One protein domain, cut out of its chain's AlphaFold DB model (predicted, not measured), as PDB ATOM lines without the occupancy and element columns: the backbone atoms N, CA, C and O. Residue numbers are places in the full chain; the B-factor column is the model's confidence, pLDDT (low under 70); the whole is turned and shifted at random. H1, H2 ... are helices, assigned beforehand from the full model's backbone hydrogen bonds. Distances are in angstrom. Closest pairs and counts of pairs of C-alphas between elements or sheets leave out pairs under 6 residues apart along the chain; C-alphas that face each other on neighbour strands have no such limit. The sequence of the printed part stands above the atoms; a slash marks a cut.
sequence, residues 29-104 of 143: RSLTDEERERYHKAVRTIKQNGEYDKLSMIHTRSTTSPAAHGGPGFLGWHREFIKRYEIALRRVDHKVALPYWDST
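This is residues 29 to 104 of the 143 residues of a protein of Ancylostoma ceylanicum (UniProt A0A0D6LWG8). Two helices, H2 and H3, run side by side in opposite ways, and H1 stands across one end of the pair, making an open L with them; its second half meets the last turns of H3. After H3 the printed part folds back as a tail through the angle between H1 and H3. The printed part has 76 residues with three named helices, in the order H1, H2, H3, and no named strand: the class is all helix. The whole is flat, spanning 38 by 33 by 17 A, and only just loose, close to compact, with a radius of gyration of the C-alphas of 13.8 A.

H1 is residues 33 to 48, 22.3 A from first to last C-alpha, beginning at C-alpha 33 (42.729, 2.821, 18.358). H2 is residues 51 to 60, 14.5 A long. H3 is residues 74 to 92, 27.8 A long, and ends at C-alpha 92 (52.568, 1.948, 33.075).

H1 and H2 only just touch, with 3 pairs of C-alphas within 8 A, and only at the corner by their link; the closest C-alphas are those of Ile 46 and Tyr 52, 5.3 A apart. Their lines are about perpendicular, at 76 degrees. H1 touches H3 with residues 39 to 46 alone, and H3 touches H1 with residues 88 to 92 alone. The closest C-alphas there, of Ala 42 and Leu 89, are 5.3 A apart, and the lines are about perpendicular, at 83 degrees. H2 and H3 are close but not clearly touching, the closest C-alphas being those of Leu 55 and Tyr 85 at 7.3 A, with a shallow tilt of 9 degrees, opposite ways. In H1 and H2 every O i to N i+4 pair is within hydrogen-bond range; in H3, 14 of 15 are.

The C-alphas farthest apart, of Asp 33 and Thr 63, are 40.0 A from each other. The link from H1 to H2 is tight, and that from H2 to H3, residues 61 to 73, is long. The printed part has no cut, its mean pLDDT is 94.7, and no printed residue is under 70.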
ATOM      1  N   ARG A  29      37.700  11.338  21.643       95.00
ATOM      2  CA  ARG A  29      37.152  10.770  20.398       95.00
ATOM      3  C   ARG A  29      38.109  10.895  19.212       95.00
ATOM      4  O   ARG A  29      37.871  10.284  18.181       95.00
ATOM      5  N   SER A  30      39.174  11.689  19.343       96.44
ATOM      6  CA  SER A  30      40.216  11.853  18.319       96.44
ATOM      7  C   SER A  30      41.430  10.938  18.520       96.44
ATOM      8  O   SER A  30      42.389  11.012  17.748       96.44
ATOM      9  N   LEU A  31      41.427  10.106  19.569       97.19
ATOM     10  CA  LEU A  31      42.469   9.103  19.762       97.19
ATOM     11  C   LEU A  31      42.400   8.052  18.655       97.19
ATOM     12  O   LEU A  31      41.325   7.575  18.302       97.19
ATOM     13  N   THR A  32      43.565   7.647  18.161       96.88
ATOM     14  CA  THR A  32      43.669   6.413  17.373       96.88
ATOM     15  C   THR A  32      43.352   5.196  18.245       96.88
ATOM     16  O   THR A  32      43.458   5.257  19.473       96.88
ATOM     17  N   ASP A  33      43.021   4.063  17.627       95.56
ATOM     18  CA  ASP A  33      42.729   2.821  18.358       95.56
ATOM     19  C   ASP A  33      43.903   2.379  19.239       95.56
ATOM     20  O   ASP A  33      43.702   1.976  20.384       95.56
ATOM     21  N   GLU A  34      45.142   2.543  18.757       96.75
ATOM     22  CA  GLU A  34      46.337   2.245  19.552       96.75
ATOM     23  C   GLU A  34      46.458   3.174  20.772       96.75
ATOM     24  O   GLU A  34      46.717   2.712  21.884       96.75
ATOM     25  N   GLU A  35      46.266   4.485  20.593       97.44
ATOM     26  CA  GLU A  35      46.330   5.446  21.701       97.44
ATOM     27  C   GLU A  35      45.255   5.167  22.753       97.44
ATOM     28  O   GLU A  35      45.523   5.233  23.956       97.44
ATOM     29  N   ARG A  36      44.051   4.832  22.292       96.38
ATOM     30  CA  ARG A  36      42.901   4.513  23.131       96.38
ATOM     31  C   ARG A  36      43.132   3.241  23.938       96.38
ATOM     32  O   ARG A  36      42.957   3.270  25.154       96.38
ATOM     33  N   GLU A  37      43.602   2.168  23.303       95.50
ATOM     34  CA  GLU A  37      43.888   0.904  23.989       95.50
ATOM     35  C   GLU A  37      45.016   1.064  25.013       95.50
ATOM     36  O   GLU A  37      44.894   0.604  26.149       95.50
ATOM     37  N   ARG A  38      46.092   1.792  24.673       97.25
ATOM     38  CA  ARG A  38      47.164   2.110  25.634       97.25
ATOM     39  C   ARG A  38      46.630   2.887  26.836       97.25
ATOM     40  O   ARG A  38      46.972   2.559  27.974       97.25
ATOM     41  N   TYR A  39      45.788   3.894  26.597       97.50
ATOM     42  CA  TYR A  39      45.162   4.671  27.665       97.50
ATOM     43  C   TYR A  39      44.276   3.787  28.553       97.50
ATOM     44  O   TYR A  39      44.476   3.762  29.767       97.50
ATOM     45  N   HIS A  40      43.356   3.008  27.978       95.88
ATOM     46  CA  HIS A  40      42.468   2.123  28.741       95.88
ATOM     47  C   HIS A  40      43.230   1.077  29.537       95.88
ATOM     48  O   HIS A  40      42.954   0.884  30.722       95.88
ATOM     49  N   LYS A  41      44.226   0.437  28.918       96.25
ATOM     50  CA  LYS A  41      45.106  -0.516  29.590       96.25
ATOM     51  C   LYS A  41      45.802   0.134  30.782       96.25
ATOM     52  O   LYS A  41      45.772  -0.432  31.869       96.25
ATOM     53  N   ALA A  42      46.368   1.331  30.611       98.00
ATOM     54  CA  ALA A  42      47.020   2.052  31.699       98.00
ATOM     55  C   ALA A  42      46.046   2.383  32.843       98.00
ATOM     56  O   ALA A  42      46.402   2.183  34.004       98.00
ATOM     57  N   VAL A  43      44.817   2.821  32.535       96.88
ATOM     58  CA  VAL A  43      43.769   3.084  33.540       96.88
ATOM     59  C   VAL A  43      43.415   1.813  34.319       96.88
ATOM     60  O   VAL A  43      43.417   1.839  35.551       96.88
ATOM     61  N   ARG A  44      43.169   0.691  33.627       95.62
ATOM     62  CA  ARG A  44      42.885  -0.606  34.269       95.62
ATOM     63  C   ARG A  44      44.045  -1.049  35.162       95.62
ATOM     64  O   ARG A  44      43.823  -1.417  36.311       95.62
ATOM     65  N   THR A  45      45.287  -0.929  34.691       97.12
ATOM     66  CA  THR A  45      46.476  -1.289  35.478       97.12
ATOM     67  C   THR A  45      46.608  -0.458  36.757       97.12
ATOM     68  O   THR A  45      46.854  -1.031  37.819       97.12
ATOM     69  N   ILE A  46      46.424   0.870  36.702       97.62
ATOM     70  CA  ILE A  46      46.517   1.697  37.919       97.62
ATOM     71  C   ILE A  46      45.344   1.474  38.881       97.62
ATOM     72  O   ILE A  46      45.474   1.741  40.072       97.62
ATOM     73  N   LYS A  47      44.200   0.972  38.401       95.12
ATOM     74  CA  LYS A  47      43.134   0.497  39.287       95.12
ATOM     75  C   LYS A  47      43.536  -0.800  39.979       95.12
ATOM     76  O   LYS A  47      43.506  -0.856  41.203       95.12
ATOM     77  N   GLN A  48      43.961  -1.805  39.218       95.88
ATOM     78  CA  GLN A  48      44.330  -3.124  39.742       95.88
ATOM     79  C   GLN A  48      45.460  -3.063  40.782       95.88
ATOM     80  O   GLN A  48      45.477  -3.856  41.718       95.88
ATOM     81  N   ASN A  49      46.398  -2.119  40.651       95.56
ATOM     82  CA  ASN A  49      47.499  -1.946  41.606       95.56
ATOM     83  C   ASN A  49      47.205  -0.952  42.754       95.56
ATOM     84  O   ASN A  49      48.092  -0.668  43.563       95.56
ATOM     85  N   GLY A  50      45.981  -0.412  42.829       96.38
ATOM     86  CA  GLY A  50      45.518   0.486  43.890       96.38
ATOM     87  C   GLY A  50      45.964   1.952  43.778       96.38
ATOM     88  O   GLY A  50      45.569   2.767  44.614       96.38
ATOM     89  N   GLU A  51      46.756   2.340  42.775       97.31
ATOM     90  CA  GLU A  51      47.164   3.743  42.584       97.31
ATOM     91  C   GLU A  51      45.977   4.656  42.243       97.31
ATOM     92  O   GLU A  51      45.913   5.791  42.721       97.31
ATOM     93  N   TYR A  52      45.002   4.156  41.478       96.12
ATOM     94  CA  TYR A  52      43.760   4.874  41.185       96.12
ATOM     95  C   TYR A  52      43.014   5.241  42.475       96.12
ATOM     96  O   TYR A  52      42.598   6.385  42.652       96.12
ATOM     97  N   ASP A  53      42.900   4.294  43.408       95.06
ATOM     98  CA  ASP A  53      42.158   4.487  44.655       95.06
ATOM     99  C   ASP A  53      42.876   5.463  45.591       95.06
ATOM    100  O   ASP A  53      42.241   6.331  46.191       95.06
ATOM    101  N   LYS A  54      44.214   5.415  45.651       95.06
ATOM    102  CA  LYS A  54      45.014   6.415  46.381       95.06
ATOM    103  C   LYS A  54      44.777   7.826  45.846       95.06
ATOM    104  O   LYS A  54      44.601   8.754  46.635       95.06
ATOM    105  N   LEU A  55      44.753   7.994  44.521       95.00
ATOM    106  CA  LEU A  55      44.459   9.282  43.890       95.00
ATOM    107  C   LEU A  55      43.021   9.725  44.184       95.00
ATOM    108  O   LEU A  55      42.813  10.874  44.568       95.00
ATOM    109  N   SER A  56      42.043   8.820  44.108       93.75
ATOM    110  CA  SER A  56      40.656   9.124  44.479       93.75
ATOM    111  C   SER A  56      40.554   9.624  45.925       93.75
ATOM    112  O   SER A  56      39.912  10.638  46.184       93.75
ATOM    113  N   MET A  57      41.246   8.974  46.865       93.50
ATOM    114  CA  MET A  57      41.237   9.368  48.277       93.50
ATOM    115  C   MET A  57      41.828  10.760  48.531       93.50
ATOM    116  O   MET A  57      41.408  11.426  49.479       93.50
ATOM    117  N   ILE A  58      42.778  11.214  47.706       92.31
ATOM    118  CA  ILE A  58      43.325  12.577  47.789       92.31
ATOM    119  C   ILE A  58      42.242  13.614  47.461       92.31
ATOM    120  O   ILE A  58      42.164  14.635  48.141       92.31
ATOM    121  N   HIS A  59      41.398  13.364  46.457       92.81
ATOM    122  CA  HIS A  59      40.299  14.268  46.089       92.81
ATOM    123  C   HIS A  59      39.174  14.269  47.133       92.81
ATOM    124  O   HIS A  59      38.743  15.338  47.559       92.81
ATOM    125  N   THR A  60      38.763  13.090  47.615       87.75
ATOM    126  CA  THR A  60      37.625  12.940  48.543       87.75
ATOM    127  C   THR A  60      37.861  13.584  49.913       87.75
ATOM    128  O   THR A  60      36.920  14.015  50.582       87.75
ATOM    129  N   ARG A  61      39.111  13.647  50.381       85.25
ATOM    130  CA  ARG A  61      39.437  14.169  51.714       85.25
ATOM    131  C   ARG A  61      39.524  15.694  51.705       85.25
ATOM    132  O   ARG A  61      40.602  16.267  51.557       85.25
ATOM    133  N   SER A  62      38.390  16.351  51.944       72.44
ATOM    134  CA  SER A  62      38.288  17.816  52.042       72.44
ATOM    135  C   SER A  62      39.222  18.430  53.092       72.44
ATOM    136  O   SER A  62      39.746  19.518  52.877       72.44
ATOM    137  N   THR A  63      39.506  17.715  54.186       75.25
ATOM    138  CA  THR A  63      40.456  18.144  55.226       75.25
ATOM    139  C   THR A  63      41.890  18.273  54.715       75.25
ATOM    140  O   THR A  63      42.625  19.144  55.171       75.25
ATOM    141  N   THR A  64      42.294  17.435  53.758       76.62
ATOM    142  CA  THR A  64      43.635  17.469  53.149       76.62
ATOM    143  C   THR A  64      43.664  18.186  51.801       76.62
ATOM    144  O   THR A  64      44.739  18.525  51.315       76.62
ATOM    145  N   SER A  65      42.494  18.444  51.212       85.00
ATOM    146  CA  SER A  65      42.337  19.062  49.892       85.00
ATOM    147  C   SER A  65      41.323  20.220  49.898       85.00
ATOM    148  O   SER A  65      40.452  20.268  49.029       85.00
ATOM    149  N   PRO A  66      41.417  21.196  50.826       84.81
ATOM    150  CA  PRO A  66      40.441  22.288  50.918       84.81
ATOM    151  C   PRO A  66      40.467  23.205  49.687       84.81
ATOM    152  O   PRO A  66      39.462  23.807  49.334       84.81
ATOM    153  N   ALA A  67      41.606  23.274  48.993       90.81
ATOM    154  CA  ALA A  67      41.763  24.033  47.757       90.81
ATOM    155  C   ALA A  67      41.128  23.352  46.531       90.81
ATOM    156  O   ALA A  67      41.100  23.961  45.462       90.81
ATOM    157  N   ALA A  68      40.641  22.112  46.664       92.94
ATOM    158  CA  ALA A  68      40.050  21.385  45.550       92.94
ATOM    159  C   ALA A  68      38.771  22.058  45.053       92.94
ATOM    160  O   ALA A  68      38.551  22.050  43.856       92.94
ATOM    161  N   HIS A  69      37.955  22.680  45.914       94.62
ATOM    162  CA  HIS A  69      36.675  23.282  45.516       94.62
ATOM    163  C   HIS A  69      36.374  24.571  46.289       94.62
ATOM    164  O   HIS A  69      36.960  24.832  47.333       94.62
ATOM    165  N   GLY A  70      35.440  25.378  45.775       91.38
ATOM    166  CA  GLY A  70      34.865  26.520  46.501       91.38
ATOM    167  C   GLY A  70      35.781  27.736  46.689       91.38
ATOM    168  O   GLY A  70      35.373  28.697  47.332       91.38
ATOM    169  N   GLY A  71      36.993  27.731  46.126       92.88
ATOM    170  CA  GLY A  71      37.953  28.825  46.280       92.88
ATOM    171  C   GLY A  71      38.911  28.986  45.094       92.88
ATOM    172  O   GLY A  71      38.898  28.181  44.160       92.88
ATOM    173  N   PRO A  72      39.791  30.005  45.130       95.62
ATOM    174  CA  PRO A  72      40.684  30.354  44.015       95.62
ATOM    175  C   PRO A  72      41.720  29.266  43.692       95.62
ATOM    176  O   PRO A  72      42.278  29.238  42.597       95.62
ATOM    177  N   GLY A  73      41.956  28.338  44.624       94.69
ATOM    178  CA  GLY A  73      42.826  27.181  44.421       94.69
ATOM    179  C   GLY A  73      42.278  26.136  43.445       94.69
ATOM    180  O   GLY A  73      43.070  25.329  42.963       94.69
ATOM    181  N   PHE A  74      40.981  26.177  43.104       95.94
ATOM    182  CA  PHE A  74      40.282  25.151  42.316       95.94
ATOM    183  C   PHE A  74      41.061  24.718  41.063       95.94
ATOM    184  O   PHE A  74      41.340  23.531  40.876       95.94
ATOM    185  N   LEU A  75      41.467  25.678  40.224       96.75
ATOM    186  CA  LEU A  75      42.158  25.392  38.961       96.75
ATOM    187  C   LEU A  75      43.590  24.885  39.170       96.75
ATOM    188  O   LEU A  75      44.040  23.984  38.460       96.75
ATOM    189  N   GLY A  76      44.316  25.471  40.124       96.38
ATOM    190  CA  GLY A  76      45.695  25.086  40.427       96.38
ATOM    191  C   GLY A  76      45.769  23.677  41.006       96.38
ATOM    192  O   GLY A  76      46.558  22.856  40.539       96.38
ATOM    193  N   TRP A  77      44.885  23.382  41.960       96.44
ATOM    194  CA  TRP A  77      44.779  22.082  42.609       96.44
ATOM    195  C   TRP A  77      44.430  20.988  41.592       96.44
ATOM    196  O   TRP A  77      45.151  19.998  41.490       96.44
ATOM    197  N   HIS A  78      43.407  21.191  40.752       97.38
ATOM    198  CA  HIS A  78      43.023  20.189  39.749       97.38
ATOM    199  C   HIS A  78      44.087  19.994  38.664       97.38
ATOM    200  O   HIS A  78      44.305  18.868  38.218       97.38
ATOM    201  N   ARG A  79      44.795  21.054  38.245       97.56
ATOM    202  CA  ARG A  79      45.904  20.932  37.282       97.56
ATOM    203  C   ARG A  79      47.028  20.054  37.829       97.56
ATOM    204  O   ARG A  79      47.567  19.229  37.089       97.56
ATOM    205  N   GLU A  80      47.377  20.236  39.096       97.00
ATOM    206  CA  GLU A  80      48.390  19.438  39.788       97.00
ATOM    207  C   GLU A  80      47.918  17.990  39.983       97.00
ATOM    208  O   GLU A  80      48.621  17.057  39.588       97.00
ATOM    209  N   PHE A  81      46.683  17.801  40.449       97.00
ATOM    210  CA  PHE A  81      46.064  16.491  40.631       97.00
ATOM    211  C   PHE A  81      46.052  15.674  39.332       97.00
ATOM    212  O   PHE A  81      46.531  14.539  39.273       97.00
ATOM    213  N   ILE A  82      45.590  16.291  38.245       97.62
ATOM    214  CA  ILE A  82      45.568  15.678  36.919       97.62
ATOM    215  C   ILE A  82      46.995  15.387  36.418       97.62
ATOM    216  O   ILE A  82      47.211  14.426  35.673       97.62
ATOM    217  N   LYS A  83      48.004  16.172  36.825       97.56
ATOM    218  CA  LYS A  83      49.402  15.866  36.506       97.56
ATOM    219  C   LYS A  83      49.891  14.612  37.233       97.56
ATOM    220  O   LYS A  83      50.570  13.805  36.601       97.56
ATOM    221  N   ARG A  84      49.521  14.409  38.505       97.62
ATOM    222  CA  ARG A  84      49.813  13.160  39.239       97.62
ATOM    223  C   ARG A  84      49.173  11.952  38.564       97.62
ATOM    224  O   ARG A  84      49.847  10.944  38.373       97.62
ATOM    225  N   TYR A  85      47.917  12.084  38.142       98.31
ATOM    226  CA  TYR A  85      47.208  11.034  37.411       98.31
ATOM    227  C   TYR A  85      47.910  10.676  36.090       98.31
ATOM    228  O   TYR A  85      48.199   9.510  35.837       98.31
ATOM    229  N   GLU A  86      48.296  11.670  35.283       98.44
ATOM    230  CA  GLU A  86      49.057  11.435  34.046       98.44
ATOM    231  C   GLU A  86      50.425  10.779  34.309       98.44
ATOM    232  O   GLU A  86      50.850   9.921  33.539       98.44
ATOM    233  N   ILE A  87      51.115  11.141  35.397       97.75
ATOM    234  CA  ILE A  87      52.368  10.483  35.801       97.75
ATOM    235  C   ILE A  87      52.120   9.012  36.158       97.75
ATOM    236  O   ILE A  87      52.908   8.161  35.750       97.75
ATOM    237  N   ALA A  88      51.040   8.697  36.879       98.31
ATOM    238  CA  ALA A  88      50.687   7.319  37.221       98.31
ATOM    239  C   ALA A  88      50.419   6.471  35.967       98.31
ATOM    240  O   ALA A  88      50.981   5.387  35.835       98.31
ATOM    241  N   LEU A  89      49.661   7.000  35.000       98.50
ATOM    242  CA  LEU A  89      49.446   6.339  33.706       98.50
ATOM    243  C   LEU A  89      50.766   6.116  32.955       98.50
ATOM    244  O   LEU A  89      51.028   5.030  32.445       98.50
ATOM    245  N   ARG A  90      51.639   7.129  32.932       97.31
ATOM    246  CA  ARG A  90      52.916   7.074  32.205       97.31
ATOM    247  C   ARG A  90      53.978   6.187  32.846       97.31
ATOM    248  O   ARG A  90      54.946   5.836  32.177       97.31
ATOM    249  N   ARG A  91      53.805   5.818  34.117       95.75
ATOM    250  CA  ARG A  91      54.595   4.758  34.762       95.75
ATOM    251  C   ARG A  91      54.224   3.368  34.243       95.75
ATOM    252  O   ARG A  91      55.074   2.488  34.290       95.75
ATOM    253  N   VAL A  92      52.998   3.183  33.748       97.12
ATOM    254  CA  VAL A  92      52.568   1.948  33.075       97.12
ATOM    255  C   VAL A  92      53.023   1.950  31.616       97.12
ATOM    256  O   VAL A  92      53.608   0.975  31.153       97.12
ATOM    257  N   ASP A  93      52.789   3.050  30.901       97.00
ATOM    258  CA  ASP A  93      53.216   3.222  29.511       97.00
ATOM    259  C   ASP A  93      53.598   4.683  29.238       97.00
ATOM    260  O   ASP A  93      52.753   5.579  29.204       97.00
ATOM    261  N   HIS A  94      54.887   4.929  28.998       95.94
ATOM    262  CA  HIS A  94      55.421   6.278  28.802       95.94
ATOM    263  C   HIS A  94      54.885   6.989  27.550       95.94
ATOM    264  O   HIS A  94      55.001   8.213  27.458       95.94
ATOM    265  N   LYS A  95      54.275   6.262  26.605       96.12
ATOM    266  CA  LYS A  95      53.665   6.831  25.395       96.12
ATOM    267  C   LYS A  95      52.258   7.379  25.653       96.12
ATOM    268  O   LYS A  95      51.766   8.160  24.845       96.12
ATOM    269  N   VAL A  96      51.638   7.051  26.789       97.94
ATOM    270  CA  VAL A  96      50.295   7.528  27.144       97.94
ATOM    271  C   VAL A  96      50.299   9.023  27.474       97.94
ATOM    272  O   VAL A  96      51.207   9.567  28.116       97.94
ATOM    273  N   ALA A  97      49.235   9.695  27.051       97.06
ATOM    274  CA  ALA A  97      48.840  11.015  27.511       97.06
ATOM    275  C   ALA A  97      47.393  10.944  28.000       97.06
ATOM    276  O   ALA A  97      46.601  10.162  27.480       97.06
ATOM    277  N   LEU A  98      47.044  11.756  28.996       98.06
ATOM    278  CA  LEU A  98      45.660  11.854  29.447       98.06
ATOM    279  C   LEU A  98      44.818  12.570  28.371       98.06
ATOM    280  O   LEU A  98      45.121  13.734  28.084       98.06
ATOM    281  N   PRO A  99      43.780  11.944  27.789       98.12
ATOM    282  CA  PRO A  99      42.862  12.653  26.905       98.12
ATOM    283  C   PRO A  99      42.019  13.677  27.672       98.12
ATOM    284  O   PRO A  99      41.863  13.598  28.890       98.12
ATOM    285  N   TYR A 100      41.455  14.640  26.949       97.75
ATOM    286  CA  TYR A 100      40.413  15.519  27.469       97.75
ATOM    287  C   TYR A 100      39.076  15.208  26.803       97.75
ATOM    288  O   TYR A 100      39.023  14.725  25.674       97.75
ATOM    289  N   TRP A 101      37.999  15.509  27.517       96.44
ATOM    290  CA  TRP A 101      36.650  15.485  26.981       96.44
ATOM    291  C   TRP A 101      36.206  16.925  26.718       96.44
ATOM    292  O   TRP A 101      36.152  17.733  27.646       96.44
ATOM    293  N   ASP A 102      35.921  17.247  25.456       96.12
ATOM    294  CA  ASP A 102      35.246  18.497  25.104       96.12
ATOM    295  C   ASP A 102      33.726  18.328  25.223       96.12
ATOM    296  O   ASP A 102      33.065  17.833  24.306       96.12
ATOM    297  N   SER A 103      33.182  18.751  26.366       93.56
ATOM    298  CA  SER A 103      31.753  18.662  26.684       93.56
ATOM    299  C   SER A 103      30.868  19.583  25.843       93.56
ATOM    300  O   SER A 103      29.651  19.406  25.816       93.56
ATOM    301  N   THR A 104      31.445  20.574  25.154       94.75
ATOM    302  CA  THR A 104      30.671  21.501  24.310       94.75
ATOM    303  C   THR A 104      30.150  20.823  23.043       94.75
ATOM    304  O   THR A 104      29.246  21.337  22.384       94.75
TER     305      THR A 104